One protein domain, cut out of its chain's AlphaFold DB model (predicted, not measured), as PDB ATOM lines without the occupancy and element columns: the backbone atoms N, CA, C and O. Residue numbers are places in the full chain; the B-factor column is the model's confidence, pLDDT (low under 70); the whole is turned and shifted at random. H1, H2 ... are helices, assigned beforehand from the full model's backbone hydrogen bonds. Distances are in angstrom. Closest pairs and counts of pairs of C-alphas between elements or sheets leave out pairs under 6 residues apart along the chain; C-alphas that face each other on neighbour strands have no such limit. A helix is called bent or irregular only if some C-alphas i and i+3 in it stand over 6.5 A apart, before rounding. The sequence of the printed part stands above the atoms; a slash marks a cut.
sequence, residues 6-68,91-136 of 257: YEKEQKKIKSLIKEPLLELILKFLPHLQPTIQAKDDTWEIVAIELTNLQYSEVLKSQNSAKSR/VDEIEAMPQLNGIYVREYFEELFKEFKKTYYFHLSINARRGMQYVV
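What this domain is: This is residues 6 to 68 and 91 to 136 of the 257 residues of an uncharacterized protein of Candida viswanathii (UniProt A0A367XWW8). Two long helices, H2 and H4, meet nearly at a right angle: the first turns of H4 pack on the first half of H2, and the two run away from that junction as a wide, open V. The second arm of a bent helix, H1b, lies inside the angle and touches both, while residues 6 to 13 of the first arm, H1a, stick out, as do residues 60 to 68 at the far end of H2 and 125 to 131 at the far end of H4; the short H3 is near H2. The printed part has 109 residues with four named helices, H1, H2, H3 and H4 along the chain, and no named strand; the class is all helix. The whole is loose, with a radius of gyration of the C-alphas of 17.8 A and spans of 58 by 39 by 27 A.

Where its parts are: H1, residues 6 to 28, was assigned as one helix by its hydrogen bonds but is bent, with C-alphas 16 and 19 at 7.1 A. Its arm H1a, residues 6 to 16, begins at C-alpha 6 (334.456, 396.266, 401.394) and is 15.5 A long; H1b, residues 19 to 28, is 14.5 A long. H2, residues 36 to 68, is the longest helix at 48.7 A and starts at C-alpha 36 (360.021, 416.746, 400.526). H3 has five residues, 91 to 95. H4, residues 102 to 127, is 36.4 A long and ends at C-alpha 127 (369.362, 384.470, 414.914).

How they stand to each other: H1a and H1b stand at a steep tilt of 56 degrees. H1a is apart from H2 and H3, and only just apart from H4, at 8.1 A. H1b and H2 form a helical hairpin: they touch, H2 with residues 42 to 50 alone, and run opposite ways at a steep tilt of 44 degrees, the closest C-alphas being those of Leu 24 and Val 46, 6.2 A apart. H2 and H4 touch through residues 40 to 47 and 102 to 106 alone, about perpendicular at 83 degrees, the closest C-alphas being those of Glu 44 and Gly 102, 4.1 A apart. H1b and H4 only just touch, with 3 pairs of C-alphas within 8 A, about perpendicular at 83 degrees; the closest are those of Leu 22 and Phe 109, 7.6 A apart. H3 is close to H2 but not clearly touching, the closest C-alphas being those of Tyr 55 and Ile 94 at 6.5 A. In H1a, H1b, H2, H3 and H4 every O i to N i+4 pair is within hydrogen-bond range.

The domain as a whole: The C-alphas farthest apart are those of Lys 66 and Arg 129, at 58.1 A. Residues 69 to 90 are cut out, and C-alphas 68 and 91 are 21.0 A apart across the cut. The links H1 to H2 and H3 to H4 are short. Mean pLDDT of the printed part is 79.2, and residues 62 to 68, 91 to 98 and 127 to 133 are under 70.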
ATOM      1  N   TYR A   6     333.485 395.206 401.636       71.00
ATOM      2  CA  TYR A   6     334.456 396.266 401.394       71.00
ATOM      3  C   TYR A   6     335.882 395.892 401.834       71.00
ATOM      4  O   TYR A   6     336.842 396.092 401.097       71.00
ATOM      5  N   GLU A   7     336.040 395.278 403.009       76.56
ATOM      6  CA  GLU A   7     337.355 394.861 403.510       76.56
ATOM      7  C   GLU A   7     337.959 393.725 402.666       76.56
ATOM      8  O   GLU A   7     339.171 393.670 402.447       76.56
ATOM      9  N   LYS A   8     337.114 392.821 402.153       77.69
ATOM     10  CA  LYS A   8     337.546 391.754 401.238       77.69
ATOM     11  C   LYS A   8     337.992 392.314 399.892       77.69
ATOM     12  O   LYS A   8     339.001 391.863 399.351       77.69
ATOM     13  N   GLU A   9     337.269 393.295 399.372       73.19
ATOM     14  CA  GLU A   9     337.596 393.959 398.114       73.19
ATOM     15  C   GLU A   9     338.901 394.760 398.226       73.19
ATOM     16  O   GLU A   9     339.798 394.584 397.402       73.19
ATOM     17  N   GLN A  10     339.095 395.507 399.320       75.88
ATOM     18  CA  GLN A  10     340.366 396.183 399.595       75.88
ATOM     19  C   GLN A  10     341.545 395.214 399.708       75.88
ATOM     20  O   GLN A  10     342.617 395.491 399.174       75.88
ATOM     21  N   LYS A  11     341.375 394.060 400.368       78.38
ATOM     22  CA  LYS A  11     342.436 393.040 400.449       78.38
ATOM     23  C   LYS A  11     342.793 392.478 399.082       78.38
ATOM     24  O   LYS A  11     343.973 392.271 398.806       78.38
ATOM     25  N   LYS A  12     341.793 392.269 398.224       79.44
ATOM     26  CA  LYS A  12     342.008 391.816 396.851       79.44
ATOM     27  C   LYS A  12     342.808 392.850 396.056       79.44
ATOM     28  O   LYS A  12     343.828 392.489 395.475       79.44
ATOM     29  N   ILE A  13     342.412 394.124 396.110       75.88
ATOM     30  CA  ILE A  13     343.133 395.226 395.454       75.88
ATOM     31  C   ILE A  13     344.571 395.304 395.973       75.88
ATOM     32  O   ILE A  13     345.498 395.231 395.172       75.88
ATOM     33  N   LYS A  14     344.764 395.343 397.300       82.00
ATOM     34  CA  LYS A  14     346.087 395.356 397.948       82.00
ATOM     35  C   LYS A  14     346.969 394.203 397.463       82.00
ATOM     36  O   LYS A  14     348.109 394.426 397.081       82.00
ATOM     37  N   SER A  15     346.439 392.978 397.415       81.31
ATOM     38  CA  SER A  15     347.207 391.815 396.948       81.31
ATOM     39  C   SER A  15     347.637 391.912 395.482       81.31
ATOM     40  O   SER A  15     348.741 391.488 395.157       81.31
ATOM     41  N   LEU A  16     346.801 392.504 394.625       81.56
ATOM     42  CA  LEU A  16     347.060 392.644 393.193       81.56
ATOM     43  C   LEU A  16     348.089 393.749 392.918       81.56
ATOM     44  O   LEU A  16     348.970 393.580 392.083       81.56
ATOM     45  N   ILE A  17     348.030 394.854 393.669       84.06
ATOM     46  CA  ILE A  17     348.962 395.978 393.500       84.06
ATOM     47  C   ILE A  17     350.295 395.793 394.225       84.06
ATOM     48  O   ILE A  17     351.239 396.509 393.919       84.06
ATOM     49  N   LYS A  18     350.390 394.869 395.189       86.25
ATOM     50  CA  LYS A  18     351.559 394.727 396.070       86.25
ATOM     51  C   LYS A  18     352.874 394.571 395.303       86.25
ATOM     52  O   LYS A  18     353.823 395.298 395.571       86.25
ATOM     53  N   GLU A  19     352.938 393.614 394.385       86.56
ATOM     54  CA  GLU A  19     354.150 393.340 393.606       86.56
ATOM     55  C   GLU A  19     354.517 394.488 392.650       86.56
ATOM     56  O   GLU A  19     355.629 395.005 392.784       86.56
ATOM     57  N   PRO A  20     353.618 394.964 391.761       86.31
ATOM     58  CA  PRO A  20     353.952 396.061 390.851       86.31
ATOM     59  C   PRO A  20     354.281 397.356 391.599       86.31
ATOM     60  O   PRO A  20     355.160 398.101 391.178       86.31
ATOM     61  N   LEU A  21     353.649 397.605 392.750       88.00
ATOM     62  CA  LEU A  21     354.000 398.734 393.599       88.00
ATOM     63  C   LEU A  21     355.453 398.655 394.080       88.00
ATOM     64  O   LEU A  21     356.202 399.622 393.954       88.00
ATOM     65  N   LEU A  22     355.866 397.515 394.632       88.94
ATOM     66  CA  LEU A  22     357.222 397.357 395.153       88.94
ATOM     67  C   LEU A  22     358.277 397.476 394.047       88.94
ATOM     68  O   LEU A  22     359.322 398.086 394.271       88.94
ATOM     69  N   GLU A  23     357.995 396.963 392.848       88.44
ATOM     70  CA  GLU A  23     358.872 397.138 391.684       88.44
ATOM     71  C   GLU A  23     359.014 398.609 391.275       88.44
ATOM     72  O   GLU A  23     360.129 399.082 391.048       88.44
ATOM     73  N   LEU A  24     357.905 399.353 391.223       87.94
ATOM     74  CA  LEU A  24     357.928 400.784 390.913       87.94
ATOM     75  C   LEU A  24     358.690 401.575 391.981       87.94
ATOM     76  O   LEU A  24     359.490 402.447 391.649       87.94
ATOM     77  N   ILE A  25     358.518 401.241 393.258       88.44
ATOM     78  CA  ILE A  25     359.259 401.886 394.348       88.44
ATOM     79  C   ILE A  25     360.753 401.587 394.250       88.44
ATOM     80  O   ILE A  25     361.554 402.484 394.491       88.44
ATOM     81  N   LEU A  26     361.146 400.370 393.869       87.00
ATOM     82  CA  LEU A  26     362.553 400.040 393.638       87.00
ATOM     83  C   LEU A  26     363.135 400.795 392.432       87.00
ATOM     84  O   LEU A  26     364.308 401.153 392.449       87.00
ATOM     85  N   LYS A  27     362.321 401.055 391.405       87.19
ATOM     86  CA  LYS A  27     362.723 401.792 390.199       87.19
ATOM     87  C   LYS A  27     362.869 403.297 390.445       87.19
ATOM     88  O   LYS A  27     363.848 403.886 389.997       87.19
ATOM     89  N   PHE A  28     361.901 403.917 391.120       85.81
ATOM     90  CA  PHE A  28     361.852 405.374 391.307       85.81
ATOM     91  C   PHE A  28     362.429 405.853 392.638       85.81
ATOM     92  O   PHE A  28     362.741 407.034 392.778       85.81
ATOM     93  N   LEU A  29     362.566 404.953 393.614       85.44
ATOM     94  CA  LEU A  29     363.106 405.220 394.949       85.44
ATOM     95  C   LEU A  29     362.542 406.515 395.570       85.44
ATOM     96  O   LEU A  29     363.302 407.394 395.980       85.44
ATOM     97  N   PRO A  30     361.205 406.658 395.678       83.31
ATOM     98  CA  PRO A  30     360.572 407.892 396.153       83.31
ATOM     99  C   PRO A  30     360.971 408.268 397.589       83.31
ATOM    100  O   PRO A  30     360.880 409.424 397.983       83.31
ATOM    101  N   HIS A  31     361.444 407.309 398.388       78.19
ATOM    102  CA  HIS A  31     361.894 407.518 399.765       78.19
ATOM    103  C   HIS A  31     363.294 408.155 399.866       78.19
ATOM    104  O   HIS A  31     363.578 408.785 400.889       78.19
ATOM    105  N   LEU A  32     364.111 408.055 398.811       78.44
ATOM    106  CA  LEU A  32     365.488 408.572 398.734       78.44
ATOM    107  C   LEU A  32     365.579 409.967 398.091       78.44
ATOM    108  O   LEU A  32     366.664 410.484 397.841       78.44
ATOM    109  N   GLN A  33     364.445 410.604 397.782       82.44
ATOM    110  CA  GLN A  33     364.493 411.926 397.157       82.44
ATOM    111  C   GLN A  33     365.017 412.983 398.149       82.44
ATOM    112  O   GLN A  33     364.658 412.955 399.332       82.44
ATOM    113  N   PRO A  34     365.843 413.940 397.694       76.69
ATOM    114  CA  PRO A  34     366.544 414.872 398.578       76.69
ATOM    115  C   PRO A  34     365.617 415.904 399.233       76.69
ATOM    116  O   PRO A  34     365.913 416.401 400.317       76.69
ATOM    117  N   THR A  35     364.494 416.236 398.591       83.31
ATOM    118  CA  THR A  35     363.540 417.246 399.068       83.31
ATOM    119  C   THR A  35     362.160 416.638 399.283       83.31
ATOM    120  O   THR A  35     361.778 415.685 398.608       83.31
ATOM    121  N   ILE A  36     361.388 417.204 400.216       83.88
ATOM    122  CA  ILE A  36     360.021 416.746 400.526       83.88
ATOM    123  C   ILE A  36     359.126 416.850 399.288       83.88
ATOM    124  O   ILE A  36     358.413 415.908 398.971       83.88
ATOM    125  N   GLN A  37     359.244 417.945 398.537       85.56
ATOM    126  CA  GLN A  37     358.479 418.142 397.311       85.56
ATOM    127  C   GLN A  37     358.808 417.080 396.253       85.56
ATOM    128  O   GLN A  37     357.901 416.453 395.722       85.56
ATOM    129  N   ALA A  38     360.093 416.776 396.034       83.38
ATOM    130  CA  ALA A  38     360.479 415.705 395.117       83.38
ATOM    131  C   ALA A  38     360.008 414.323 395.599       83.38
ATOM    132  O   ALA A  38     359.659 413.481 394.774       83.38
ATOM    133  N   LYS A  39     359.958 414.078 396.920       85.69
ATOM    134  CA  LYS A  39     359.343 412.857 397.472       85.69
ATOM    135  C   LYS A  39     357.872 412.788 397.079       85.69
ATOM    136  O   LYS A  39     357.454 411.780 396.517       85.69
ATOM    137  N   ASP A  40     357.106 413.837 397.365       86.62
ATOM    138  CA  ASP A  40     355.669 413.902 397.087       86.62
ATOM    139  C   ASP A  40     355.368 413.719 395.592       86.62
ATOM    140  O   ASP A  40     354.581 412.839 395.244       86.62
ATOM    141  N   ASP A  41     356.091 414.421 394.717       88.12
ATOM    142  CA  ASP A  41     355.954 414.297 393.262       88.12
ATOM    143  C   ASP A  41     356.276 412.873 392.775       88.12
ATOM    144  O   ASP A  41     355.566 412.304 391.947       88.12
ATOM    145  N   THR A  42     357.331 412.250 393.312       88.12
ATOM    146  CA  THR A  42     357.725 410.891 392.902       88.12
ATOM    147  C   THR A  42     356.717 409.845 393.376       88.12
ATOM    148  O   THR A  42     356.455 408.875 392.665       88.12
ATOM    149  N   TRP A  43     356.113 410.033 394.552       90.56
ATOM    150  CA  TRP A  43     355.016 409.179 395.017       90.56
ATOM    151  C   TRP A  43     353.782 409.289 394.119       90.56
ATOM    152  O   TRP A  43     353.140 408.272 393.851       90.56
ATOM    153  N   GLU A  44     353.490 410.483 393.607       89.31
ATOM    154  CA  GLU A  44     352.407 410.690 392.648       89.31
ATOM    155  C   GLU A  44     352.706 410.021 391.300       89.31
ATOM    156  O   GLU A  44     351.860 409.312 390.758       89.31
ATOM    157  N   ILE A  45     353.941 410.131 390.796       89.12
ATOM    158  CA  ILE A  45     354.378 409.423 389.580       89.12
ATOM    159  C   ILE A  45     354.201 407.907 389.733       89.12
ATOM    160  O   ILE A  45     353.679 407.254 388.828       89.12
ATOM    161  N   VAL A  46     354.591 407.341 390.880       88.62
ATOM    162  CA  VAL A  46     354.404 405.908 391.162       88.62
ATOM    163  C   VAL A  46     352.920 405.537 391.146       88.62
ATOM    164  O   VAL A  46     352.563 404.504 390.581       88.62
ATOM    165  N   ALA A  47     352.045 406.366 391.719       88.31
ATOM    166  CA  ALA A  47     350.607 406.118 391.719       88.31
ATOM    167  C   ALA A  47     349.998 406.177 390.309       88.31
ATOM    168  O   ALA A  47     349.194 405.311 389.943       88.31
ATOM    169  N   ILE A  48     350.440 407.130 389.485       86.25
ATOM    170  CA  ILE A  48     350.042 407.243 388.078       86.25
ATOM    171  C   ILE A  48     350.507 406.013 387.289       86.25
ATOM    172  O   ILE A  48     349.702 405.400 386.586       86.25
ATOM    173  N   GLU A  49     351.777 405.609 387.408       85.69
ATOM    174  CA  GLU A  49     352.287 404.420 386.711       85.69
ATOM    175  C   GLU A  49     351.559 403.147 387.156       85.69
ATOM    176  O   GLU A  49     351.198 402.324 386.314       85.69
ATOM    177  N   LEU A  50     351.272 403.005 388.450       85.94
ATOM    178  CA  LEU A  50     350.528 401.867 388.985       85.94
ATOM    179  C   LEU A  50     349.100 401.808 388.422       85.94
ATOM    180  O   LEU A  50     348.639 400.742 388.010       85.94
ATOM    181  N   THR A  51     348.427 402.955 388.336       84.50
ATOM    182  CA  THR A  51     347.084 403.061 387.748       84.50
ATOM    183  C   THR A  51     347.121 402.744 386.244       84.50
ATOM    184  O   THR A  51     346.299 401.983 385.736       84.50
ATOM    185  N   ASN A  52     348.137 403.224 385.520       84.56
ATOM    186  CA  ASN A  52     348.328 402.919 384.097       84.56
ATOM    187  C   ASN A  52     348.591 401.428 383.831       84.56
ATOM    188  O   ASN A  52     348.115 400.881 382.829       84.56
ATOM    189  N   LEU A  53     349.335 400.757 384.715       83.75
ATOM    190  CA  LEU A  53     349.562 399.313 384.632       83.75
ATOM    191  C   LEU A  53     348.255 398.541 384.803       83.75
ATOM    192  O   LEU A  53     347.978 397.645 384.003       83.75
ATOM    193  N   GLN A  54     347.425 398.939 385.769       80.31
ATOM    194  CA  GLN A  54     346.102 398.355 385.971       80.31
ATOM    195  C   GLN A  54     345.206 398.516 384.736       80.31
ATOM    196  O   GLN A  54     344.663 397.528 384.239       80.31
ATOM    197  N   TYR A  55     345.123 399.722 384.168       80.31
ATOM    198  CA  TYR A  55     344.367 399.954 382.932       80.31
ATOM    199  C   TYR A  55     344.879 399.102 381.765       80.31
ATOM    200  O   TYR A  55     344.101 398.510 381.012       80.31
ATOM    201  N   SER A  56     346.199 398.986 381.632       78.94
ATOM    202  CA  SER A  56     346.826 398.176 380.587       78.94
ATOM    203  C   SER A  56     346.506 396.686 380.730       78.94
ATOM    204  O   SER A  56     346.358 395.985 379.725       78.94
ATOM    205  N   GLU A  57     346.403 396.180 381.956       78.88
ATOM    206  CA  GLU A  57     346.088 394.781 382.239       78.88
ATOM    207  C   GLU A  57     344.629 394.437 381.899       78.88
ATOM    208  O   GLU A  57     344.367 393.401 381.275       78.88
ATOM    209  N   VAL A  58     343.693 395.344 382.196       76.06
ATOM    210  CA  VAL A  58     342.277 395.226 381.802       76.06
ATOM    211  C   VAL A  58     342.143 395.172 380.274       76.06
ATOM    212  O   VAL A  58     341.508 394.265 379.724       76.06
ATOM    213  N   LEU A  59     342.832 396.070 379.561       75.69
ATOM    214  CA  LEU A  59     342.841 396.101 378.093       75.69
ATOM    215  C   LEU A  59     343.445 394.826 377.473       75.69
ATOM    216  O   LEU A  59     342.928 394.298 376.481       75.69
ATOM    217  N   LYS A  60     344.527 394.290 378.053       75.62
ATOM    218  CA  LYS A  60     345.173 393.047 377.584       75.62
ATOM    219  C   LYS A  60     344.300 391.814 377.821       75.62
ATOM    220  O   LYS A  60     344.187 390.967 376.929       75.62
ATOM    221  N   SER A  61     343.653 391.726 378.980       71.19
ATOM    222  CA  SER A  61     342.773 390.609 379.343       71.19
ATOM    223  C   SER A  61     341.611 390.463 378.352       71.19
ATOM    224  O   SER A  61     341.334 389.361 377.871       71.19
ATOM    225  N   GLN A  62     341.023 391.580 377.924       65.06
ATOM    226  CA  GLN A  62     339.974 391.636 376.897       65.06
ATOM    227  C   GLN A  62     340.446 391.179 375.505       65.06
ATOM    228  O   GLN A  62     339.739 390.433 374.818       65.06
ATOM    229  N   ASN A  63     341.653 391.568 375.082       62.19
ATOM    230  CA  ASN A  63     342.212 391.141 373.794       62.19
ATOM    231  C   ASN A  63     342.489 389.627 373.754       62.19
ATOM    232  O   ASN A  63     342.235 388.975 372.738       62.19
ATOM    233  N   SER A  64     342.925 389.045 374.874       60.44
ATOM    234  CA  SER A  64     343.109 387.593 374.994       60.44
ATOM    235  C   SER A  64     341.780 386.818 374.941       60.44
ATOM    236  O   SER A  64     341.700 385.762 374.308       60.44
ATOM    237  N   ALA A  65     340.706 387.373 375.518       57.88
ATOM    238  CA  ALA A  65     339.363 386.791 375.473       57.88
ATOM    239  C   ALA A  65     338.751 386.852 374.061       57.88
ATOM    240  O   ALA A  65     338.156 385.876 373.597       57.88
ATOM    241  N   LYS A  66     338.969 387.952 373.321       55.59
ATOM    242  CA  LYS A  66     338.590 388.066 371.900       55.59
ATOM    243  C   LYS A  66     339.321 387.059 371.007       55.59
ATOM    244  O   LYS A  66     338.691 386.493 370.119       55.59
ATOM    245  N   SER A  67     340.605 386.792 371.266       54.09
ATOM    246  CA  SER A  67     341.393 385.816 370.497       54.09
ATOM    247  C   SER A  67     340.990 384.358 370.754       54.09
ATOM    248  O   SER A  67     341.216 383.513 369.893       54.09
ATOM    249  N   ARG A  68     340.408 384.032 371.917       52.62
ATOM    250  CA  ARG A  68     339.902 382.675 372.201       52.62
ATOM    251  C   ARG A  68     338.545 382.408 371.548       52.62
ATOM    252  O   ARG A  68     338.313 381.300 371.077       52.62
ATOM    253  N   VAL A  91     335.110 400.459 378.857       65.75
ATOM    254  CA  VAL A  91     335.131 401.852 379.308       65.75
ATOM    255  C   VAL A  91     334.472 401.949 380.682       65.75
ATOM    256  O   VAL A  91     335.072 402.523 381.580       65.75
ATOM    257  N   ASP A  92     333.341 401.272 380.886       66.62
ATOM    258  CA  ASP A  92     332.646 401.231 382.178       66.62
ATOM    259  C   ASP A  92     333.497 400.565 383.286       66.62
ATOM    260  O   ASP A  92     333.504 401.017 384.428       66.62
ATOM    261  N   GLU A  93     334.252 399.504 382.965       66.88
ATOM    262  CA  GLU A  93     335.146 398.812 383.910       66.88
ATOM    263  C   GLU A  93     336.387 399.654 384.261       66.88
ATOM    264  O   GLU A  93     336.822 399.659 385.410       66.88
ATOM    265  N   ILE A  94     336.920 400.412 383.297       65.19
ATOM    266  CA  ILE A  94     338.025 401.368 383.482       65.19
ATOM    267  C   ILE A  94     337.568 402.583 384.303       65.19
ATOM    268  O   ILE A  94     338.277 403.002 385.215       65.19
ATOM    269  N   GLU A  95     336.387 403.133 384.018       63.72
ATOM    270  CA  GLU A  95     335.805 404.260 384.762       63.72
ATOM    271  C   GLU A  95     335.430 403.876 386.201       63.72
ATOM    272  O   GLU A  95     335.492 404.713 387.101       63.72
ATOM    273  N   ALA A  96     335.099 402.605 386.444       66.56
ATOM    274  CA  ALA A  96     334.831 402.085 387.781       66.56
ATOM    275  C   ALA A  96     336.100 401.816 388.613       66.56
ATOM    276  O   ALA A  96     335.986 401.575 389.819       66.56
ATOM    277  N   MET A  97     337.304 401.839 388.018       66.31
ATOM    278  CA  MET A  97     338.535 401.627 388.783       66.31
ATOM    279  C   MET A  97     338.885 402.869 389.613       66.31
ATOM    280  O   MET A  97     339.017 403.965 389.063       66.31
ATOM    281  N   PRO A  98     339.097 402.716 390.931       67.31
ATOM    282  CA  PRO A  98     339.531 403.822 391.766       67.31
ATOM    283  C   PRO A  98     340.934 404.270 391.349       67.31
ATOM    284  O   PRO A  98     341.870 403.469 391.322       67.31
ATOM    285  N   GLN A  99     341.083 405.562 391.057       72.06
ATOM    286  CA  GLN A  99     342.389 406.168 390.821       72.06
ATOM    287  C   GLN A  99     343.202 406.138 392.114       72.06
ATOM    288  O   GLN A  99     342.728 406.551 393.177       72.06
ATOM    289  N   LEU A 100     344.425 405.623 392.030       80.31
ATOM    290  CA  LEU A 100     345.330 405.569 393.168       80.31
ATOM    291  C   LEU A 100     346.015 406.930 393.313       80.31
ATOM    292  O   LEU A 100     346.515 407.483 392.341       80.31
ATOM    293  N   ASN A 101     346.036 407.458 394.535       86.25
ATOM    294  CA  ASN A 101     346.725 408.702 394.893       86.25
ATOM    295  C   ASN A 101     348.100 408.368 395.498       86.25
ATOM    296  O   ASN A 101     348.215 407.380 396.235       86.25
ATOM    297  N   GLY A 102     349.122 409.194 395.251       81.44
ATOM    298  CA  GLY A 102     350.448 409.075 395.857       81.44
ATOM    299  C   GLY A 102     350.433 408.906 397.379       81.44
ATOM    300  O   GLY A 102     351.223 408.123 397.910       81.44
ATOM    301  N   ILE A 103     349.493 409.540 398.090       86.75
ATOM    302  CA  ILE A 103     349.330 409.380 399.549       86.75
ATOM    303  C   ILE A 103     348.941 407.940 399.905       86.75
ATOM    304  O   ILE A 103     349.588 407.312 400.739       86.75
ATOM    305  N   TYR A 104     347.922 407.391 399.241       86.31
ATOM    306  CA  TYR A 104     347.454 406.024 399.491       86.31
ATOM    307  C   TYR A 104     348.554 404.997 399.207       86.31
ATOM    308  O   TYR A 104     348.769 404.047 399.960       86.31
ATOM    309  N   VAL A 105     349.273 405.208 398.106       87.81
ATOM    310  CA  VAL A 105     350.352 404.330 397.666       87.81
ATOM    311  C   VAL A 105     351.538 404.374 398.636       87.81
ATOM    312  O   VAL A 105     352.097 403.323 398.968       87.81
ATOM    313  N   ARG A 106     351.870 405.562 399.154       89.44
ATOM    314  CA  ARG A 106     352.861 405.744 400.220       89.44
ATOM    315  C   ARG A 106     352.458 405.011 401.492       89.44
ATOM    316  O   ARG A 106     353.244 404.211 401.989       89.44
ATOM    317  N   GLU A 107     351.250 405.247 402.000       89.06
ATOM    318  CA  GLU A 107     350.765 404.613 403.232       89.06
ATOM    319  C   GLU A 107     350.788 403.086 403.123       89.06
ATOM    320  O   GLU A 107     351.212 402.392 404.051       89.06
ATOM    321  N   TYR A 108     350.390 402.550 401.965       89.38
ATOM    322  CA  TYR A 108     350.412 401.112 401.745       89.38
ATOM    323  C   TYR A 108     351.840 400.549 401.705       89.38
ATOM    324  O   TYR A 108     352.108 399.503 402.300       89.38
ATOM    325  N   PHE A 109     352.783 401.247 401.064       90.88
ATOM    326  CA  PHE A 109     354.193 400.871 401.135       90.88
ATOM    327  C   PHE A 109     354.731 400.917 402.566       90.88
ATOM    328  O   PHE A 109     355.391 399.973 402.995       90.88
ATOM    329  N   GLU A 110     354.455 401.986 403.310       91.00
ATOM    330  CA  GLU A 110     354.921 402.142 404.687       91.00
ATOM    331  C   GLU A 110     354.388 401.028 405.594       91.00
ATOM    332  O   GLU A 110     355.137 400.500 406.421       91.00
ATOM    333  N   GLU A 111     353.132 400.612 405.405       91.88
ATOM    334  CA  GLU A 111     352.534 399.459 406.082       91.88
ATOM    335  C   GLU A 111     353.338 398.175 405.802       91.88
ATOM    336  O   GLU A 111     353.809 397.519 406.740       91.88
ATOM    337  N   LEU A 112     353.570 397.860 404.520       89.94
ATOM    338  CA  LEU A 112     354.339 396.685 404.091       89.94
ATOM    339  C   LEU A 112     355.778 396.709 404.620       89.94
ATOM    340  O   LEU A 112     356.296 395.705 405.114       89.94
ATOM    341  N   PHE A 113     356.430 397.866 404.535       90.44
ATOM    342  CA  PHE A 113     357.822 398.041 404.921       90.44
ATOM    343  C   PHE A 113     358.000 397.962 406.441       90.44
ATOM    344  O   PHE A 113     358.956 397.361 406.936       90.44
ATOM    345  N   LYS A 114     357.045 398.490 407.213       92.06
ATOM    346  CA  LYS A 114     357.031 398.380 408.676       92.06
ATOM    347  C   LYS A 114     356.845 396.935 409.136       92.06
ATOM    348  O   LYS A 114     357.536 396.497 410.062       92.06
ATOM    349  N   GLU A 115     355.948 396.186 408.499       91.06
ATOM    350  CA  GLU A 115     355.743 394.763 408.791       91.06
ATOM    351  C   GLU A 115     356.988 393.928 408.452       91.06
ATOM    352  O   GLU A 115     357.428 393.098 409.261       91.06
ATOM    353  N   PHE A 116     357.614 394.217 407.308       90.56
ATOM    354  CA  PHE A 116     358.889 393.629 406.914       90.56
ATOM    355  C   PHE A 116     359.974 393.883 407.963       90.56
ATOM    356  O   PHE A 116     360.553 392.931 408.482       90.56
ATOM    357  N   LYS A 117     360.206 395.144 408.357       89.06
ATOM    358  CA  LYS A 117     361.220 395.492 409.367       89.06
ATOM    359  C   LYS A 117     360.978 394.789 410.692       89.06
ATOM    360  O   LYS A 117     361.921 394.282 411.293       89.06
ATOM    361  N   LYS A 118     359.725 394.734 411.153       88.94
ATOM    362  CA  LYS A 118     359.371 394.030 412.392       88.94
ATOM    363  C   LYS A 118     359.787 392.562 412.319       88.94
ATOM    364  O   LYS A 118     360.417 392.054 413.244       88.94
ATOM    365  N   THR A 119     359.476 391.904 411.206       86.88
ATOM    366  CA  THR A 119     359.844 390.509 410.948       86.88
ATOM    367  C   THR A 119     361.359 390.335 410.841       86.88
ATOM    368  O   THR A 119     361.925 389.435 411.460       86.88
ATOM    369  N   TYR A 120     362.029 391.225 410.111       85.88
ATOM    370  CA  TYR A 120     363.478 391.230 409.933       85.88
ATOM    371  C   TYR A 120     364.216 391.376 411.269       85.88
ATOM    372  O   TYR A 120     365.043 390.531 411.609       85.88
ATOM    373  N   TYR A 121     363.881 392.390 412.074       86.06
ATOM    374  CA  TYR A 121     364.500 392.620 413.384       86.06
ATOM    375  C   TYR A 121     364.193 391.509 414.385       86.06
ATOM    376  O   TYR A 121     365.057 391.150 415.185       86.06
ATOM    377  N   PHE A 122     362.994 390.929 414.332       84.50
ATOM    378  CA  PHE A 122     362.662 389.748 415.124       84.50
ATOM    379  C   PHE A 122     363.571 388.563 414.768       84.50
ATOM    380  O   PHE A 122     364.190 387.974 415.658       84.50
ATOM    381  N   HIS A 123     363.727 388.260 413.476       79.94
ATOM    382  CA  HIS A 123     364.643 387.214 413.021       79.94
ATOM    383  C   HIS A 123     366.094 387.521 413.385       79.94
ATOM    384  O   HIS A 123     366.783 386.630 413.868       79.94
ATOM    385  N   LEU A 124     366.543 388.766 413.229       80.62
ATOM    386  CA  LEU A 124     367.887 389.185 413.621       80.62
ATOM    387  C   LEU A 124     368.122 388.974 415.122       80.62
ATOM    388  O   LEU A 124     369.154 388.441 415.510       80.62
ATOM    389  N   SER A 125     367.145 389.313 415.964       78.62
ATOM    390  CA  SER A 125     367.254 389.179 417.423       78.62
ATOM    391  C   SER A 125     367.338 387.717 417.875       78.62
ATOM    392  O   SER A 125     368.062 387.391 418.815       78.62
ATOM    393  N   ILE A 126     366.623 386.817 417.194       77.25
ATOM    394  CA  ILE A 126     366.644 385.374 417.479       77.25
ATOM    395  C   ILE A 126     367.898 384.710 416.892       77.25
ATOM    396  O   ILE A 126     368.522 383.866 417.540       77.25
ATOM    397  N   ASN A 127     368.295 385.109 415.682       67.62
ATOM    398  CA  ASN A 127     369.362 384.470 414.914       67.62
ATOM    399  C   ASN A 127     370.751 385.079 415.150       67.62
ATOM    400  O   ASN A 127     371.739 384.448 414.772       67.62
ATOM    401  N   ALA A 128     370.868 386.224 415.839       59.47
ATOM    402  CA  ALA A 128     372.151 386.801 416.259       59.47
ATOM    403  C   ALA A 128     372.987 385.822 417.102       59.47
ATOM    404  O   ALA A 128     374.211 385.870 417.083       59.47
ATOM    405  N   ARG A 129     372.337 384.876 417.794       55.28
ATOM    406  CA  ARG A 129     373.007 383.810 418.556       55.28
ATOM    407  C   ARG A 129     373.493 382.632 417.700       55.28
ATOM    408  O   ARG A 129     374.198 381.776 418.220       55.28
ATOM    409  N   ARG A 130     373.091 382.543 416.427       57.69
ATOM    410  CA  ARG A 130     373.342 381.389 415.537       57.69
ATOM    411  C   ARG A 130     373.996 381.754 414.197       57.69
ATOM    412  O   ARG A 130     374.173 380.869 413.371       57.69
ATOM    413  N   GLY A 131     374.343 383.025 413.970       55.06
ATOM    414  CA  GLY A 131     375.009 383.472 412.737       55.06
ATOM    415  C   GLY A 131     374.169 383.301 411.464       55.06
ATOM    416  O   GLY A 131     374.721 383.228 410.372       55.06
ATOM    417  N   MET A 132     372.843 383.199 411.591       53.97
ATOM    418  CA  MET A 132     371.953 382.900 410.467       53.97
ATOM    419  C   MET A 132     371.484 384.188 409.780       53.97
ATOM    420  O   MET A 132     370.902 385.065 410.420       53.97
ATOM    421  N   GLN A 133     371.743 384.284 408.476       64.31
ATOM    422  CA  GLN A 133     371.363 385.409 407.619       64.31
ATOM    423  C   GLN A 133     369.847 385.403 407.337       64.31
ATOM    424  O   GLN A 133     369.192 384.364 407.444       64.31
ATOM    425  N   TYR A 134     369.274 386.565 407.011       72.44
ATOM    426  CA  TYR A 134     367.850 386.679 406.683       72.44
ATOM    427  C   TYR A 134     367.505 385.848 405.440       72.44
ATOM    428  O   TYR A 134     368.178 385.959 404.416       72.44
ATOM    429  N   VAL A 135     366.459 385.022 405.533       75.50
ATOM    430  CA  VAL A 135     366.003 384.162 404.434       75.50
ATOM    431  C   VAL A 135     364.827 384.835 403.743       75.50
ATOM    432  O   VAL A 135     363.755 384.964 404.332       75.50
ATOM    433  N   VAL A 136     365.052 385.239 402.495       79.00
ATOM    434  CA  VAL A 136     364.032 385.804 401.609       79.00
ATOM    435  C   VAL A 136     362.998 384.731 401.283       79.00
ATOM    436  O   VAL A 136     363.362 383.643 400.834       79.00
TER     437      VAL A 136